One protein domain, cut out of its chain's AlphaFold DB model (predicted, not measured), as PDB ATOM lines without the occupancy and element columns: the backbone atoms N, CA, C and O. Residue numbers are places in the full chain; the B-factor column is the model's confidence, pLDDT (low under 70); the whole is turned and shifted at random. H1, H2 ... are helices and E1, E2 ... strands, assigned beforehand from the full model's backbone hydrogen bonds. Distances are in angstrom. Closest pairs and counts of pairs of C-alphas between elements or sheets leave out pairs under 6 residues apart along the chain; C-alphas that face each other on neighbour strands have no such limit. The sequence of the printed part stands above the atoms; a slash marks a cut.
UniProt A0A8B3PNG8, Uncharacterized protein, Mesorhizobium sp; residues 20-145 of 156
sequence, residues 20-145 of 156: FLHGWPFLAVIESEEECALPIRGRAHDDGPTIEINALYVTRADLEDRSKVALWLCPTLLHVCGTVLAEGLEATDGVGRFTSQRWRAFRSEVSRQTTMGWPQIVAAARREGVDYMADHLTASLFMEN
ATOM      1  N   PHE A  20      71.935  54.551 127.973       80.56
ATOM      2  CA  PHE A  20      72.834  53.551 128.553       80.56
ATOM      3  C   PHE A  20      74.103  53.301 127.710       80.56
ATOM      4  O   PHE A  20      75.075  52.759 128.231       80.56
ATOM      5  N   LEU A  21      74.134  53.763 126.454       84.62
ATOM      6  CA  LEU A  21      75.269  53.668 125.525       84.62
ATOM      7  C   LEU A  21      76.137  54.936 125.485       84.62
ATOM      8  O   LEU A  21      77.046  55.022 124.663       84.62
ATOM      9  N   HIS A  22      75.912  55.919 126.362       76.69
ATOM     10  CA  HIS A  22      76.657  57.192 126.369       76.69
ATOM     11  C   HIS A  22      78.192  57.040 126.458       76.69
ATOM     12  O   HIS A  22      78.924  57.937 126.052       76.69
ATOM     13  N   GLY A  23      78.693  55.913 126.974       76.88
ATOM     14  CA  GLY A  23      80.124  55.601 127.031       76.88
ATOM     15  C   GLY A  23      80.701  54.985 125.753       76.88
ATOM     16  O   GLY A  23      81.898  54.718 125.709       76.88
ATOM     17  N   TRP A  24      79.883  54.716 124.732       88.31
ATOM     18  CA  TRP A  24      80.276  54.020 123.503       88.31
ATOM     19  C   TRP A  24      80.238  54.971 122.302       88.31
ATOM     20  O   TRP A  24      79.348  54.874 121.454       88.31
ATOM     21  N   PRO A  25      81.230  55.871 122.163       86.38
ATOM     22  CA  PRO A  25      81.261  56.857 121.079       86.38
ATOM     23  C   PRO A  25      81.474  56.222 119.697       86.38
ATOM     24  O   PRO A  25      81.433  56.909 118.678       86.38
ATOM     25  N   PHE A  26      81.745  54.917 119.644       91.62
ATOM     26  CA  PHE A  26      81.893  54.173 118.402       91.62
ATOM     27  C   PHE A  26      80.553  53.757 117.784       91.62
ATOM     28  O   PHE A  26      80.500  53.562 116.569       91.62
ATOM     29  N   LEU A  27      79.487  53.625 118.580       90.94
ATOM     30  CA  LEU A  27      78.203  53.099 118.125       90.94
ATOM     31  C   LEU A  27      77.254  54.245 117.761       90.94
ATOM     32  O   LEU A  27      77.012  55.136 118.574       90.94
ATOM     33  N   ALA A  28      76.711  54.215 116.547       91.31
ATOM     34  CA  ALA A  28      75.673  55.150 116.118       91.31
ATOM     35  C   ALA A  28      74.321  54.445 116.021       91.31
ATOM     36  O   ALA A  28      74.262  53.242 115.775       91.31
ATOM     37  N   VAL A  29      73.242  55.214 116.166       90.62
ATOM     38  CA  VAL A  29      71.876  54.759 115.891       90.62
ATOM     39  C   VAL A  29      71.276  55.633 114.802       90.62
ATOM     40  O   VAL A  29      71.122  56.846 114.993       90.62
ATOM     41  N   ILE A  30      70.935  55.010 113.677       91.25
ATOM     42  CA  ILE A  30      70.360  55.675 112.505       91.25
ATOM     43  C   ILE A  30      69.040  55.019 112.108       91.25
ATOM     44  O   ILE A  30      68.778  53.862 112.437       91.25
ATOM     45  N   GLU A  31      68.212  55.767 111.393       91.38
ATOM     46  CA  GLU A  31      67.004  55.231 110.774       91.38
ATOM     47  C   GLU A  31      67.363  54.622 109.418       91.38
ATOM     48  O   GLU A  31      68.177  55.169 108.675       91.38
ATOM     49  N   SER A  32      66.789  53.461 109.127       90.31
ATOM     50  CA  SER A  32      66.979  52.781 107.854       90.31
ATOM     51  C   SER A  32      66.204  53.488 106.747       90.31
ATOM     52  O   SER A  32      65.013  53.756 106.892       90.31
ATOM     53  N   GLU A  33      66.860  53.699 105.609       87.56
ATOM     54  CA  GLU A  33      66.235  54.209 104.381       87.56
ATOM     55  C   GLU A  33      65.590  53.085 103.540       87.56
ATOM     56  O   GLU A  33      64.861  53.352 102.588       87.56
ATOM     57  N   GLU A  34      65.843  51.812 103.875       86.38
ATOM     58  CA  GLU A  34      65.283  50.656 103.162       86.38
ATOM     59  C   GLU A  34      63.807  50.410 103.530       86.38
ATOM     60  O   GLU A  34      63.485  50.147 104.690       86.38
ATOM     61  N   GLU A  35      62.921  50.382 102.525       77.81
ATOM     62  CA  GLU A  35      61.469  50.166 102.698       77.81
ATOM     63  C   GLU A  35      61.123  48.832 103.388       77.81
ATOM     64  O   GLU A  35      60.167  48.750 104.159       77.81
ATOM     65  N   CYS A  36      61.927  47.789 103.156       83.50
ATOM     66  CA  CYS A  36      61.733  46.440 103.703       83.50
ATOM     67  C   CYS A  36      62.749  46.084 104.804       83.50
ATOM     68  O   CYS A  36      63.080  44.911 104.987       83.50
ATOM     69  N   ALA A  37      63.282  47.079 105.518       86.81
ATOM     70  CA  ALA A  37      64.258  46.840 106.576       86.81
ATOM     71  C   ALA A  37      63.687  46.016 107.736       86.81
ATOM     72  O   ALA A  37      62.530  46.187 108.135       86.81
ATOM     73  N   LEU A  38      64.548  45.190 108.341       89.50
ATOM     74  CA  LEU A  38      64.272  44.574 109.638       89.50
ATOM     75  C   LEU A  38      63.984  45.657 110.697       89.50
ATOM     76  O   LEU A  38      64.547  46.749 110.600       89.50
ATOM     77  N   PRO A  39      63.170  45.363 111.731       91.38
ATOM     78  CA  PRO A  39      62.847  46.331 112.784       91.38
ATOM     79  C   PRO A  39      64.084  46.951 113.447       91.38
ATOM     80  O   PRO A  39      64.134  48.161 113.661       91.38
ATOM     81  N   ILE A  40      65.089  46.120 113.730       92.69
ATOM     82  CA  ILE A  40      66.392  46.520 114.254       92.69
ATOM     83  C   ILE A  40      67.472  45.578 113.721       92.69
ATOM     84  O   ILE A  40      67.257  44.366 113.650       92.69
ATOM     85  N   ARG A  41      68.632  46.120 113.345       90.88
ATOM     86  CA  ARG A  41      69.804  45.322 112.964       90.88
ATOM     87  C   ARG A  41      71.115  46.050 113.240       90.88
ATOM     88  O   ARG A  41      71.182  47.276 113.184       90.88
ATOM     89  N   GLY A  42      72.172  45.278 113.469       92.38
ATOM     90  CA  GLY A  42      73.539  45.784 113.425       92.38
ATOM     91  C   GLY A  42      74.052  45.880 111.994       92.38
ATOM     92  O   GLY A  42      73.762  45.015 111.172       92.38
ATOM     93  N   ARG A  43      74.857  46.903 111.710       92.94
ATOM     94  CA  ARG A  43      75.659  47.024 110.490       92.94
ATOM     95  C   ARG A  43      77.086  47.444 110.815       92.94
ATOM     96  O   ARG A  43      77.322  48.342 111.625       92.94
ATOM     97  N   ALA A  44      78.036  46.833 110.116       94.12
ATOM     98  CA  ALA A  44      79.424  47.272 110.074       94.12
ATOM     99  C   ALA A  44      79.633  48.204 108.865       94.12
ATOM    100  O   ALA A  44      80.064  47.768 107.794       94.12
ATOM    101  N   HIS A  45      79.275  49.481 109.023       93.00
ATOM    102  CA  HIS A  45      79.549  50.507 108.010       93.00
ATOM    103  C   HIS A  45      81.035  50.875 107.996       93.00
ATOM    104  O   HIS A  45      81.748  50.665 108.978       93.00
ATOM    105  N   ASP A  46      81.513  51.462 106.900       90.44
ATOM    106  CA  ASP A  46      82.916  51.890 106.785       90.44
ATOM    107  C   ASP A  46      83.283  52.954 107.835       90.44
ATOM    108  O   ASP A  46      84.416  53.012 108.319       90.44
ATOM    109  N   ASP A  47      82.309  53.772 108.240       91.38
ATOM    110  CA  ASP A  47      82.484  54.847 109.208       91.38
ATOM    111  C   ASP A  47      82.366  54.383 110.669       91.38
ATOM    112  O   ASP A  47      82.901  55.066 111.544       91.38
ATOM    113  N   GLY A  48      81.768  53.221 110.953       93.88
ATOM    114  CA  GLY A  48      81.732  52.611 112.284       93.88
ATOM    115  C   GLY A  48      80.615  51.573 112.493       93.88
ATOM    116  O   GLY A  48      79.752  51.393 111.634       93.88
ATOM    117  N   PRO A  49      80.593  50.914 113.669       95.00
ATOM    118  CA  PRO A  49      79.474  50.078 114.105       95.00
ATOM    119  C   PRO A  49      78.181  50.879 114.228       95.00
ATOM    120  O   PRO A  49      78.154  51.875 114.951       95.00
ATOM    121  N   THR A  50      77.094  50.431 113.614       93.50
ATOM    122  CA  THR A  50      75.826  51.168 113.625       93.50
ATOM    123  C   THR A  50      74.652  50.238 113.903       93.50
ATOM    124  O   THR A  50      74.609  49.112 113.413       93.50
ATOM    125  N   ILE A  51      73.695  50.724 114.685       92.50
ATOM    126  CA  ILE A  51      72.367  50.138 114.837       92.50
ATOM    127  C   ILE A  51      71.445  50.864 113.863       92.50
ATOM    128  O   ILE A  51      71.308  52.088 113.922       92.50
ATOM    129  N   GLU A  52      70.813  50.111 112.979       92.81
ATOM    130  CA  GLU A  52      69.783  50.618 112.083       92.81
ATOM    131  C   GLU A  52      68.416  50.215 112.620       92.81
ATOM    132  O   GLU A  52      68.187  49.037 112.911       92.81
ATOM    133  N   ILE A  53      67.515  51.189 112.742       92.75
ATOM    134  CA  ILE A  53      66.118  50.961 113.119       92.75
ATOM    135  C   ILE A  53      65.186  51.267 111.954       92.75
ATOM    136  O   ILE A  53      65.376  52.241 111.228       92.75
ATOM    137  N   ASN A  54      64.147  50.455 111.794       92.81
ATOM    138  CA  ASN A  54      63.043  50.783 110.904       92.81
ATOM    139  C   ASN A  54      61.986  51.566 111.692       92.81
ATOM    140  O   ASN A  54      61.288  50.994 112.534       92.81
ATOM    141  N   ALA A  55      61.850  52.859 111.390       89.94
ATOM    142  CA  ALA A  55      60.952  53.775 112.094       89.94
ATOM    143  C   ALA A  55      59.458  53.399 111.987       89.94
ATOM    144  O   ALA A  55      58.652  53.889 112.775       89.94
ATOM    145  N   LEU A  56      59.080  52.509 111.058       90.19
ATOM    146  CA  LEU A  56      57.724  51.954 110.980       90.19
ATOM    147  C   LEU A  56      57.408  50.982 112.128       90.19
ATOM    148  O   LEU A  56      56.238  50.797 112.459       90.19
ATOM    149  N   TYR A  57      58.430  50.350 112.715       90.12
ATOM    150  CA  TYR A  57      58.270  49.288 113.716       90.12
ATOM    151  C   TYR A  57      58.910  49.615 115.066       90.12
ATOM    152  O   TYR A  57      58.437  49.126 116.090       90.12
ATOM    153  N   VAL A  58      59.998  50.389 115.072       89.69
ATOM    154  CA  VAL A  58      60.795  50.691 116.265       89.69
ATOM    155  C   VAL A  58      61.102  52.178 116.286       89.69
ATOM    156  O   VAL A  58      61.719  52.714 115.366       89.69
ATOM    157  N   THR A  59      60.703  52.849 117.358       87.69
ATOM    158  CA  THR A  59      61.070  54.239 117.616       87.69
ATOM    159  C   THR A  59      62.348  54.313 118.447       87.69
ATOM    160  O   THR A  59      62.746  53.359 119.116       87.69
ATOM    161  N   ARG A  60      62.986  55.487 118.487       84.25
ATOM    162  CA  ARG A  60      64.126  55.716 119.393       84.25
ATOM    163  C   ARG A  60      63.763  55.514 120.868       84.25
ATOM    164  O   ARG A  60      64.613  55.076 121.633       84.25
ATOM    165  N   ALA A  61      62.522  55.806 121.264       85.12
ATOM    166  CA  ALA A  61      62.066  55.604 122.639       85.12
ATOM    167  C   ALA A  61      62.000  54.113 123.008       85.12
ATOM    168  O   ALA A  61      62.300  53.756 124.145       85.12
ATOM    169  N   ASP A  62      61.691  53.240 122.046       86.25
ATOM    170  CA  ASP A  62      61.674  51.789 122.264       86.25
ATOM    171  C   ASP A  62      63.074  51.228 122.549       86.25
ATOM    172  O   ASP A  62      63.205  50.217 123.236       86.25
ATOM    173  N   LEU A  63      64.131  51.898 122.074       87.00
ATOM    174  CA  LEU A  63      65.514  51.504 122.359       87.00
ATOM    175  C   LEU A  63      65.921  51.769 123.809       87.00
ATOM    176  O   LEU A  63      66.834  51.113 124.298       87.00
ATOM    177  N   GLU A  64      65.260  52.702 124.495       86.25
ATOM    178  CA  GLU A  64      65.500  52.991 125.915       86.25
ATOM    179  C   GLU A  64      64.845  51.955 126.845       86.25
ATOM    180  O   GLU A  64      65.108  51.947 128.051       86.25
ATOM    181  N   ASP A  65      64.000  51.064 126.310       85.56
ATOM    182  CA  ASP A  65      63.402  49.976 127.077       85.56
ATOM    183  C   ASP A  65      64.462  48.929 127.444       85.56
ATOM    184  O   ASP A  65      64.741  47.981 126.704       85.56
ATOM    185  N   ARG A  66      65.029  49.100 128.642       78.19
ATOM    186  CA  ARG A  66      66.080  48.251 129.217       78.19
ATOM    187  C   ARG A  66      65.737  46.764 129.199       78.19
ATOM    188  O   ARG A  66      66.624  45.950 128.962       78.19
ATOM    189  N   SER A  67      64.460  46.413 129.376       79.38
ATOM    190  CA  SER A  67      64.009  45.014 129.382       79.38
ATOM    191  C   SER A  67      64.186  44.322 128.028       79.38
ATOM    192  O   SER A  67      64.253  43.096 127.956       79.38
ATOM    193  N   LYS A  68      64.299  45.104 126.948       82.56
ATOM    194  CA  LYS A  68      64.454  44.617 125.577       82.56
ATOM    195  C   LYS A  68      65.868  44.792 125.037       82.56
ATOM    196  O   LYS A  68      66.146  44.284 123.956       82.56
ATOM    197  N   VAL A  69      66.770  45.463 125.760       85.69
ATOM    198  CA  VAL A  69      68.123  45.776 125.263       85.69
ATOM    199  C   VAL A  69      68.898  44.518 124.897       85.69
ATOM    200  O   VAL A  69      69.459  44.454 123.808       85.69
ATOM    201  N   ALA A  70      68.863  43.479 125.734       83.81
ATOM    202  CA  ALA A  70      69.524  42.210 125.428       83.81
ATOM    203  C   ALA A  70      68.998  41.555 124.133       83.81
ATOM    204  O   ALA A  70      69.763  40.923 123.407       83.81
ATOM    205  N   LEU A  71      67.710  41.747 123.807       85.12
ATOM    206  CA  LEU A  71      67.078  41.146 122.628       85.12
ATOM    207  C   LEU A  71      67.598  41.725 121.313       85.12
ATOM    208  O   LEU A  71      67.513  41.055 120.288       85.12
ATOM    209  N   TRP A  72      68.117  42.953 121.324       88.50
ATOM    210  CA  TRP A  72      68.585  43.606 120.105       88.50
ATOM    211  C   TRP A  72      70.068  43.967 120.128       88.50
ATOM    212  O   TRP A  72      70.713  43.918 119.079       88.50
ATOM    213  N   LEU A  73      70.647  44.293 121.285       90.31
ATOM    214  CA  LEU A  73      72.039  44.730 121.365       90.31
ATOM    215  C   LEU A  73      72.996  43.556 121.179       90.31
ATOM    216  O   LEU A  73      73.927  43.671 120.389       90.31
ATOM    217  N   CYS A  74      72.738  42.417 121.823       91.00
ATOM    218  CA  CYS A  74      73.547  41.209 121.659       91.00
ATOM    219  C   CYS A  74      73.620  40.739 120.195       91.00
ATOM    220  O   CYS A  74      74.730  40.649 119.676       91.00
ATOM    221  N   PRO A  75      72.501  40.514 119.471       91.44
ATOM    222  CA  PRO A  75      72.585  40.111 118.065       91.44
ATOM    223  C   PRO A  75      73.206  41.196 117.169       91.44
ATOM    224  O   PRO A  75      73.899  40.871 116.206       91.44
ATOM    225  N   THR A  76      73.022  42.481 117.496       92.50
ATOM    226  CA  THR A  76      73.683  43.589 116.784       92.50
ATOM    227  C   THR A  76      75.200  43.522 116.948       92.50
ATOM    228  O   THR A  76      75.930  43.558 115.955       92.50
ATOM    229  N   LEU A  77      75.681  43.412 118.187       94.19
ATOM    230  CA  LEU A  77      77.105  43.314 118.494       94.19
ATOM    231  C   LEU A  77      77.713  42.048 117.904       94.19
ATOM    232  O   LEU A  77      78.788  42.139 117.322       94.19
ATOM    233  N   LEU A  78      77.011  40.917 117.967       95.12
ATOM    234  CA  LEU A  78      77.460  39.659 117.381       95.12
ATOM    235  C   LEU A  78      77.697  39.800 115.876       95.12
ATOM    236  O   LEU A  78      78.774  39.469 115.383       95.12
ATOM    237  N   HIS A  79      76.732  40.373 115.150       95.44
ATOM    238  CA  HIS A  79      76.868  40.617 113.715       95.44
ATOM    239  C   HIS A  79      78.043  41.553 113.388       95.44
ATOM    240  O   HIS A  79      78.831  41.288 112.475       95.44
ATOM    241  N   VAL A  80      78.187  42.643 114.148       96.50
ATOM    242  CA  VAL A  80      79.289  43.604 113.991       96.50
ATOM    243  C   VAL A  80      80.639  42.935 114.259       96.50
ATOM    244  O   VAL A  80      81.554  43.076 113.447       96.50
ATOM    245  N   CYS A  81      80.758  42.194 115.363       97.00
ATOM    246  CA  CYS A  81      81.976  41.498 115.772       97.00
ATOM    247  C   CYS A  81      82.375  40.428 114.752       97.00
ATOM    248  O   CYS A  81      83.533  40.379 114.343       97.00
ATOM    249  N   GLY A  82      81.423  39.624 114.278       97.25
ATOM    250  CA  GLY A  82      81.682  38.631 113.237       97.25
ATOM    251  C   GLY A  82      82.205  39.277 111.955       97.25
ATOM    252  O   GLY A  82      83.228  38.859 111.418       97.25
ATOM    253  N   THR A  83      81.568  40.366 111.511       97.38
ATOM    254  CA  THR A  83      81.968  41.066 110.281       97.38
ATOM    255  C   THR A  83      83.371  41.674 110.381       97.38
ATOM    256  O   THR A  83      84.175  41.515 109.465       97.38
ATOM    257  N   VAL A  84      83.692  42.356 111.486       97.00
ATOM    258  CA  VAL A  84      85.010  42.998 111.665       97.00
ATOM    259  C   VAL A  84      86.135  41.974 111.832       97.00
ATOM    260  O   VAL A  84      87.247  42.211 111.364       97.00
ATOM    261  N   LEU A  85      85.859  40.827 112.461       97.81
ATOM    262  CA  LEU A  85      86.829  39.743 112.595       97.81
ATOM    263  C   LEU A  85      87.081  39.047 111.258       97.81
ATOM    264  O   LEU A  85      88.239  38.810 110.923       97.81
ATOM    265  N   ALA A  86      86.030  38.763 110.483       97.12
ATOM    266  CA  ALA A  86      86.167  38.182 109.149       97.12
ATOM    267  C   ALA A  86      87.013  39.082 108.232       97.12
ATOM    268  O   ALA A  86      87.974  38.613 107.630       97.12
ATOM    269  N   GLU A  87      86.728  40.386 108.210       96.69
ATOM    270  CA  GLU A  87      87.536  41.371 107.480       96.69
ATOM    271  C   GLU A  87      88.998  41.384 107.962       96.69
ATOM    272  O   GLU A  87      89.931  41.357 107.160       96.69
ATOM    273  N   GLY A  88      89.214  41.387 109.281       96.25
ATOM    274  CA  GLY A  88      90.554  41.389 109.862       96.25
ATOM    275  C   GLY A  88      91.362  40.125 109.549       96.25
ATOM    276  O   GLY A  88      92.582  40.201 109.443       96.25
ATOM    277  N   LEU A  89      90.720  38.968 109.376       96.88
ATOM    278  CA  LEU A  89      91.415  37.720 109.039       96.88
ATOM    279  C   LEU A  89      91.937  37.687 107.600       96.88
ATOM    280  O   LEU A  89      92.994  37.090 107.372       96.88
ATOM    281  N   GLU A  90      91.215  38.326 106.678       96.25
ATOM    282  CA  GLU A  90      91.577  38.447 105.262       96.25
ATOM    283  C   GLU A  90      92.615  39.556 105.017       96.25
ATOM    284  O   GLU A  90      93.376  39.514 104.049       96.25
ATOM    285  N   ALA A  91      92.683  40.549 105.906       95.75
ATOM    286  CA  ALA A  91      93.585  41.681 105.773       95.75
ATOM    287  C   ALA A  91      94.990  41.405 106.337       95.75
ATOM    288  O   ALA A  91      95.161  40.933 107.461       95.75
ATOM    289  N   THR A  92      96.029  41.805 105.595       93.38
ATOM    290  CA  THR A  92      97.439  41.655 106.007       93.38
ATOM    291  C   THR A  92      97.765  42.372 107.323       93.38
ATOM    292  O   THR A  92      98.635  41.931 108.070       93.38
ATOM    293  N   ASP A  93      97.086  43.483 107.607       93.12
ATOM    294  CA  ASP A  93      97.283  44.300 108.808       93.12
ATOM    295  C   ASP A  93      96.362  43.913 109.980       93.12
ATOM    296  O   ASP A  93      96.466  44.492 111.063       93.12
ATOM    297  N   GLY A  94      95.464  42.943 109.784       93.94
ATOM    298  CA  GLY A  94      94.483  42.543 110.788       93.94
ATOM    299  C   GLY A  94      93.307  43.512 110.962       93.94
ATOM    300  O   GLY A  94      92.538  43.349 111.909       93.94
ATOM    301  N   VAL A  95      93.170  44.549 110.126       93.50
ATOM    302  CA  VAL A  95      92.149  45.606 110.270       93.50
ATOM    303  C   VAL A  95      91.246  45.708 109.041       93.50
ATOM    304  O   VAL A  95      90.037  45.887 109.199       93.50
ATOM    305  N   GLY A  96      91.820  45.611 107.841       94.19
ATOM    306  CA  GLY A  96      91.087  45.733 106.578       94.19
ATOM    307  C   GLY A  96      90.412  47.093 106.412       94.19
ATOM    308  O   GLY A  96      90.960  48.124 106.808       94.19
ATOM    309  N   ARG A  97      89.208  47.130 105.827       94.75
ATOM    310  CA  ARG A  97      88.513  48.395 105.509       94.75
ATOM    311  C   ARG A  97      88.079  49.222 106.727       94.75
ATOM    312  O   ARG A  97      87.859  50.428 106.614       94.75
ATOM    313  N   PHE A  98      88.004  48.625 107.915       96.25
ATOM    314  CA  PHE A  98      87.457  49.249 109.125       96.25
ATOM    315  C   PHE A  98      88.465  50.154 109.858       96.25
ATOM    316  O   PHE A  98      88.900  49.895 110.986       96.25
ATOM    317  N   THR A  99      88.854  51.262 109.228       95.38
ATOM    318  CA  THR A  99      89.962  52.134 109.683       95.38
ATOM    319  C   THR A  99      89.531  53.452 110.342       95.38
ATOM    320  O   THR A  99      90.375  54.193 110.872       95.38
ATOM    321  N   SER A 100      88.225  53.741 110.345       96.62
ATOM    322  CA  SER A 100      87.657  54.987 110.871       96.62
ATOM    323  C   SER A 100      87.989  55.224 112.353       96.62
ATOM    324  O   SER A 100      88.400  54.322 113.092       96.62
ATOM    325  N   GLN A 101      87.786  56.457 112.825       96.19
ATOM    326  CA  GLN A 101      87.957  56.787 114.242       96.19
ATOM    327  C   GLN A 101      87.012  55.979 115.143       96.19
ATOM    328  O   GLN A 101      87.440  55.520 116.201       96.19
ATOM    329  N   ARG A 102      85.760  55.753 114.723       95.81
ATOM    330  CA  ARG A 102      84.802  54.931 115.480       95.81
ATOM    331  C   ARG A 102      85.246  53.474 115.526       95.81
ATOM    332  O   ARG A 102      85.185  52.869 116.586       95.81
ATOM    333  N   TRP A 103      85.799  52.935 114.441       97.00
ATOM    334  CA  TRP A 103      86.378  51.589 114.456       97.00
ATOM    335  C   TRP A 103      87.608  51.465 115.355       97.00
ATOM    336  O   TRP A 103      87.772  50.460 116.044       97.00
ATOM    337  N   ARG A 104      88.455  52.498 115.416       96.50
ATOM    338  CA  ARG A 104      89.553  52.548 116.393       96.50
ATOM    339  C   ARG A 104      89.034  52.592 117.829       96.50
ATOM    340  O   ARG A 104      89.553  51.859 118.664       96.50
ATOM    341  N   ALA A 105      88.009  53.397 118.105       95.31
ATOM    342  CA  ALA A 105      87.372  53.455 119.419       95.31
ATOM    343  C   ALA A 105      86.721  52.113 119.799       95.31
ATOM    344  O   ALA A 105      86.913  51.651 120.920       95.31
ATOM    345  N   PHE A 106      86.054  51.442 118.856       95.81
ATOM    346  CA  PHE A 106      85.523  50.089 119.033       95.81
ATOM    347  C   PHE A 106      86.631  49.098 119.405       95.81
ATOM    348  O   PHE A 106      86.547  48.440 120.436       95.81
ATOM    349  N   ARG A 107      87.716  49.032 118.619       96.25
ATOM    350  CA  ARG A 107      88.843  48.130 118.912       96.25
ATOM    351  C   ARG A 107      89.499  48.436 120.253       96.25
ATOM    352  O   ARG A 107      89.888  47.507 120.953       96.25
ATOM    353  N   SER A 108      89.627  49.715 120.602       95.19
ATOM    354  CA  SER A 108      90.152  50.137 121.902       95.19
ATOM    355  C   SER A 108      89.273  49.637 123.044       95.19
ATOM    356  O   SER A 108      89.799  49.114 124.021       95.19
ATOM    357  N   GLU A 109      87.952  49.770 122.920       93.94
ATOM    358  CA  GLU A 109      87.017  49.303 123.943       93.94
ATOM    359  C   GLU A 109      87.036  47.777 124.060       93.94
ATOM    360  O   GLU A 109      87.193  47.251 125.156       93.94
ATOM    361  N   VAL A 110      86.984  47.052 122.940       94.81
ATOM    362  CA  VAL A 110      87.090  45.585 122.940       94.81
ATOM    363  C   VAL A 110      88.404  45.120 123.571       94.81
ATOM    364  O   VAL A 110      88.407  44.199 124.387       94.81
ATOM    365  N   SER A 111      89.520  45.768 123.227       95.50
ATOM    366  CA  SER A 111      90.829  45.408 123.785       95.50
ATOM    367  C   SER A 111      90.889  45.661 125.291       95.50
ATOM    368  O   SER A 111      91.523  44.913 126.031       95.50
ATOM    369  N   ARG A 112      90.205  46.714 125.757       92.81
ATOM    370  CA  ARG A 112      90.086  47.034 127.179       92.81
ATOM    371  C   ARG A 112      89.292  45.970 127.932       92.81
ATOM    372  O   ARG A 112      89.737  45.572 129.001       92.81
ATOM    373  N   GLN A 113      88.154  45.527 127.394       92.00
ATOM    374  CA  GLN A 113      87.294  44.538 128.059       92.00
ATOM    375  C   GLN A 113      87.930  43.151 128.085       92.00
ATOM    376  O   GLN A 113      88.059  42.543 129.135       92.00
ATOM    377  N   THR A 114      88.438  42.697 126.942       93.25
ATOM    378  CA  THR A 114      89.044  41.360 126.825       93.25
ATOM    379  C   THR A 114      90.441  41.270 127.435       93.25
ATOM    380  O   THR A 114      90.992  40.181 127.558       93.25
ATOM    381  N   THR A 115      91.068  42.402 127.781       93.69
ATOM    382  CA  THR A 115      92.498  42.512 128.141       93.69
ATOM    383  C   THR A 115      93.461  41.981 127.068       93.69
ATOM    384  O   THR A 115      94.631  41.706 127.341       93.69
ATOM    385  N   MET A 116      92.993  41.880 125.822       96.19
ATOM    386  CA  MET A 116      93.762  41.427 124.667       96.19
ATOM    387  C   MET A 116      93.974  42.580 123.690       96.19
ATOM    388  O   MET A 116      93.042  43.295 123.339       96.19
ATOM    389  N   GLY A 117      95.187  42.744 123.170       97.12
ATOM    390  CA  GLY A 117      95.414  43.643 122.042       97.12
ATOM    391  C   GLY A 117      94.708  43.140 120.781       97.12
ATOM    392  O   GLY A 117      94.613  41.934 120.553       97.12
ATOM    393  N   TRP A 118      94.286  44.053 119.901       97.31
ATOM    394  CA  TRP A 118      93.615  43.688 118.644       97.31
ATOM    395  C   TRP A 118      94.329  42.595 117.817       97.31
ATOM    396  O   TRP A 118      93.662  41.649 117.400       97.31
ATOM    397  N   PRO A 119      95.669  42.612 117.636       97.25
ATOM    398  CA  PRO A 119      96.350  41.525 116.928       97.25
ATOM    399  C   PRO A 119      96.190  40.154 117.605       97.25
ATOM    400  O   PRO A 119      96.130  39.132 116.926       97.25
ATOM    401  N   GLN A 120      96.096  40.118 118.940       97.81
ATOM    402  CA  GLN A 120      95.856  38.884 119.693       97.81
ATOM    403  C   GLN A 120      94.425  38.386 119.497       97.81
ATOM    404  O   GLN A 120      94.227  37.182 119.372       97.81
ATOM    405  N   ILE A 121      93.450  39.297 119.424       98.00
ATOM    406  CA  ILE A 121      92.046  38.980 119.132       98.00
ATOM    407  C   ILE A 121      91.920  38.360 117.736       98.00
ATOM    408  O   ILE A 121      91.334  37.290 117.593       98.00
ATOM    409  N   VAL A 122      92.527  38.972 116.714       97.81
ATOM    410  CA  VAL A 122      92.522  38.428 115.342       97.81
ATOM    411  C   VAL A 122      93.231  37.071 115.289       97.81
ATOM    412  O   VAL A 122      92.740  36.127 114.669       97.81
ATOM    413  N   ALA A 123      94.363  36.927 115.985       97.25
ATOM    414  CA  ALA A 123      95.054  35.645 116.085       97.25
ATOM    415  C   ALA A 123      94.206  34.575 116.793       97.25
ATOM    416  O   ALA A 123      94.232  33.418 116.378       97.25
ATOM    417  N   ALA A 124      93.450  34.936 117.832       97.31
ATOM    418  CA  ALA A 124      92.515  34.033 118.496       97.31
ATOM    419  C   ALA A 124      91.374  33.627 117.558       97.31
ATOM    420  O   ALA A 124      91.116  32.436 117.423       97.31
ATOM    421  N   ALA A 125      90.800  34.565 116.799       97.56
ATOM    422  CA  ALA A 125      89.759  34.266 115.811       97.56
ATOM    423  C   ALA A 125      90.250  33.285 114.738       97.56
ATOM    424  O   ALA A 125      89.514  32.392 114.330       97.56
ATOM    425  N   ARG A 126      91.524  33.380 114.336       96.69
ATOM    426  CA  ARG A 126      92.140  32.417 113.412       96.69
ATOM    427  C   ARG A 126      92.266  31.011 114.005       96.69
ATOM    428  O   ARG A 126      92.171  30.039 113.264       96.69
ATOM    429  N   ARG A 127      92.546  30.895 115.308       97.25
ATOM    430  CA  ARG A 127      92.741  29.601 115.986       97.25
ATOM    431  C   ARG A 127      91.425  28.944 116.397       97.25
ATOM    432  O   ARG A 127      91.312  27.729 116.307       97.25
ATOM    433  N   GLU A 128      90.488  29.741 116.893       97.06
ATOM    434  CA  GLU A 128      89.292  29.281 117.612       97.06
ATOM    435  C   GLU A 128      88.013  29.456 116.783       97.06
ATOM    436  O   GLU A 128      86.999  28.825 117.068       97.06
ATOM    437  N   GLY A 129      88.076  30.243 115.705       97.44
ATOM    438  CA  GLY A 129      86.957  30.531 114.815       97.44
ATOM    439  C   GLY A 129      86.375  31.928 115.037       97.44
ATOM    440  O   GLY A 129      86.398  32.474 116.144       97.44
ATOM    441  N   VAL A 130      85.844  32.507 113.957       97.12
ATOM    442  CA  VAL A 130      85.206  33.834 113.977       97.12
ATOM    443  C   VAL A 130      83.991  33.835 114.889       97.12
ATOM    444  O   VAL A 130      83.878  34.741 115.704       97.12
ATOM    445  N   ASP A 131      83.129  32.823 114.788       96.75
ATOM    446  CA  ASP A 131      81.879  32.761 115.553       96.75
ATOM    447  C   ASP A 131      82.150  32.732 117.060       96.75
ATOM    448  O   ASP A 131      81.638  33.570 117.797       96.75
ATOM    449  N   TYR A 132      83.058  31.851 117.500       97.12
ATOM    450  CA  TYR A 132      83.465  31.763 118.902       97.12
ATOM    451  C   TYR A 132      84.021  33.095 119.418       97.12
ATOM    452  O   TYR A 132      83.635  33.574 120.486       97.12
ATOM    453  N   MET A 133      84.918  33.726 118.655       98.00
ATOM    454  CA  MET A 133      85.472  35.006 119.078       98.00
ATOM    455  C   MET A 133      84.436  36.123 119.042       98.00
ATOM    456  O   MET A 133      84.450  36.964 119.931       98.00
ATOM    457  N   ALA A 134      83.521  36.142 118.075       97.38
ATOM    458  CA  ALA A 134      82.460  37.138 118.008       97.38
ATOM    459  C   ALA A 134      81.508  37.033 119.212       97.38
ATOM    460  O   ALA A 134      81.146  38.066 119.784       97.38
ATOM    461  N   ASP A 135      81.180  35.813 119.645       96.19
ATOM    462  CA  ASP A 135      80.440  35.562 120.885       96.19
ATOM    463  C   ASP A 135      81.218  36.071 122.104       96.19
ATOM    464  O   ASP A 135      80.671  36.812 122.924       96.19
ATOM    465  N   HIS A 136      82.515  35.759 122.197       95.88
ATOM    466  CA  HIS A 136      83.370  36.238 123.285       95.88
ATOM    467  C   HIS A 136      83.455  37.774 123.337       95.88
ATOM    468  O   HIS A 136      83.296  38.364 124.407       95.88
ATOM    469  N   LEU A 137      83.645  38.446 122.193       95.75
ATOM    470  CA  LEU A 137      83.675  39.912 122.127       95.75
ATOM    471  C   LEU A 137      82.326  40.519 122.530       95.75
ATOM    472  O   LEU A 137      82.286  41.516 123.249       95.75
ATOM    473  N   THR A 138      81.223  39.909 122.092       94.06
ATOM    474  CA  THR A 138      79.866  40.349 122.434       94.06
ATOM    475  C   THR A 138      79.611  40.227 123.931       94.06
ATOM    476  O   THR A 138      79.156  41.187 124.550       94.06
ATOM    477  N   ALA A 139      79.969  39.087 124.526       91.19
ATOM    478  CA  ALA A 139      79.895  38.859 125.964       91.19
ATOM    479  C   ALA A 139      80.735  39.882 126.748       91.19
ATOM    480  O   ALA A 139      80.236  40.481 127.697       91.19
ATOM    481  N   SER A 140      81.965  40.147 126.303       91.19
ATOM    482  CA  SER A 140      82.873  41.106 126.951       91.19
ATOM    483  C   SER A 140      82.339  42.543 126.877       91.19
ATOM    484  O   SER A 140      82.411  43.311 127.834       91.19
ATOM    485  N   LEU A 141      81.751  42.936 125.743       88.88
ATOM    486  CA  LEU A 141      81.149  44.263 125.591       88.88
ATOM    487  C   LEU A 141      79.848  44.407 126.394       88.88
ATOM    488  O   LEU A 141      79.622  45.462 126.984       88.88
ATOM    489  N   PHE A 142      78.994  43.383 126.406       83.19
ATOM    490  CA  PHE A 142      77.668  43.449 127.021       83.19
ATOM    491  C   PHE A 142      77.691  43.186 128.535       83.19
ATOM    492  O   PHE A 142      77.131  43.968 129.299       83.19
ATOM    493  N   MET A 143      78.348  42.119 128.988       69.50
ATOM    494  CA  MET A 143      78.328  41.707 130.397       69.50
ATOM    495  C   MET A 143      79.433  42.387 131.210       69.50
ATOM    496  O   MET A 143      79.169  42.958 132.265       69.50
ATOM    497  N   GLU A 144      80.668  42.401 130.707       58.91
ATOM    498  CA  GLU A 144      81.838  42.803 131.509       58.91
ATOM    499  C   GLU A 144      82.000  44.329 131.640       58.91
ATOM    500  O   GLU A 144      82.698  44.819 132.527       58.91
ATOM    501  N   ASN A 145      81.277  45.112 130.830       57.16
ATOM    502  CA  ASN A 145      81.250  46.576 130.937       57.16
ATOM    503  C   ASN A 145      80.273  47.108 132.008       57.16
ATOM    504  O   ASN A 145      80.030  48.317 132.074       57.16
TER     505      ASN A 145
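This is residues 20 to 145 of the 156 residues of an uncharacterized protein of Mesorhizobium sp (UniProt A0A8B3PNG8). A long helix, H2, runs over one face of a small three-stranded sheet and on past its edge, lying between the sheet and H5; H3 and H4 join H5 in a crossed cluster there. H3 stands up from the same face, making two layers, helices on one face of a sheet; short H1 grazes the sheet. The 126 printed residues, mostly helix by class, hold three named strands, then five named helices; the mixed sheet runs E1, E3, E2. The whole is compact, with a radius of gyration of the C-alphas of 14.4 A and spans of 41, 28 and 24 A.

E3, residues 48 to 53, is parallel to E1, residues 28 to 31; N 30 and O 51 are within hydrogen-bond range at 3.0 A. E3 forms an antiparallel hairpin with E2, residues 40 to 45; N 43 and O 50 are 2.8 A apart. H2, residues 66 to 90, lies over E2, closest C-alphas Gly 42 and Thr 76, 4.0 A. H5, residues 130 to 142, touches H2 at a steep tilt of 42 degrees, opposite ways, closest C-alphas Cys 81 and Ala 134, 4.9 A. H3, residues 101 to 114, touches H5 about perpendicular, at 86 degrees, by its residues 109 to 114, closest C-alphas Gln 113 and Ser 140, 5.7 A. H4, residues 118 to 128, touches H5, closest C-alphas Ala 125 and Met 133, 5.4 A. Every O i to N i+4 pair is within range in H3, H4 and H5, and 16 of 21 in H2.

E1 begins at C-alpha 28 (75.673, 55.150, 116.118). H2 is 36.3 A long, H3 19.9 A, H5 17.9 A, E3 15.7 A, E2 and H4 15.1 A each, E1 10.2 A, and H1, residues 60 to 63, 5.3 A. H5 ends at C-alpha 142 (77.668, 43.449, 127.021).

The farthest C-alphas, Leu 56 and Arg 127, are 41.8 A apart. The printed part has no cut and no long link; pLDDT is under 70 at residues 143 to 145.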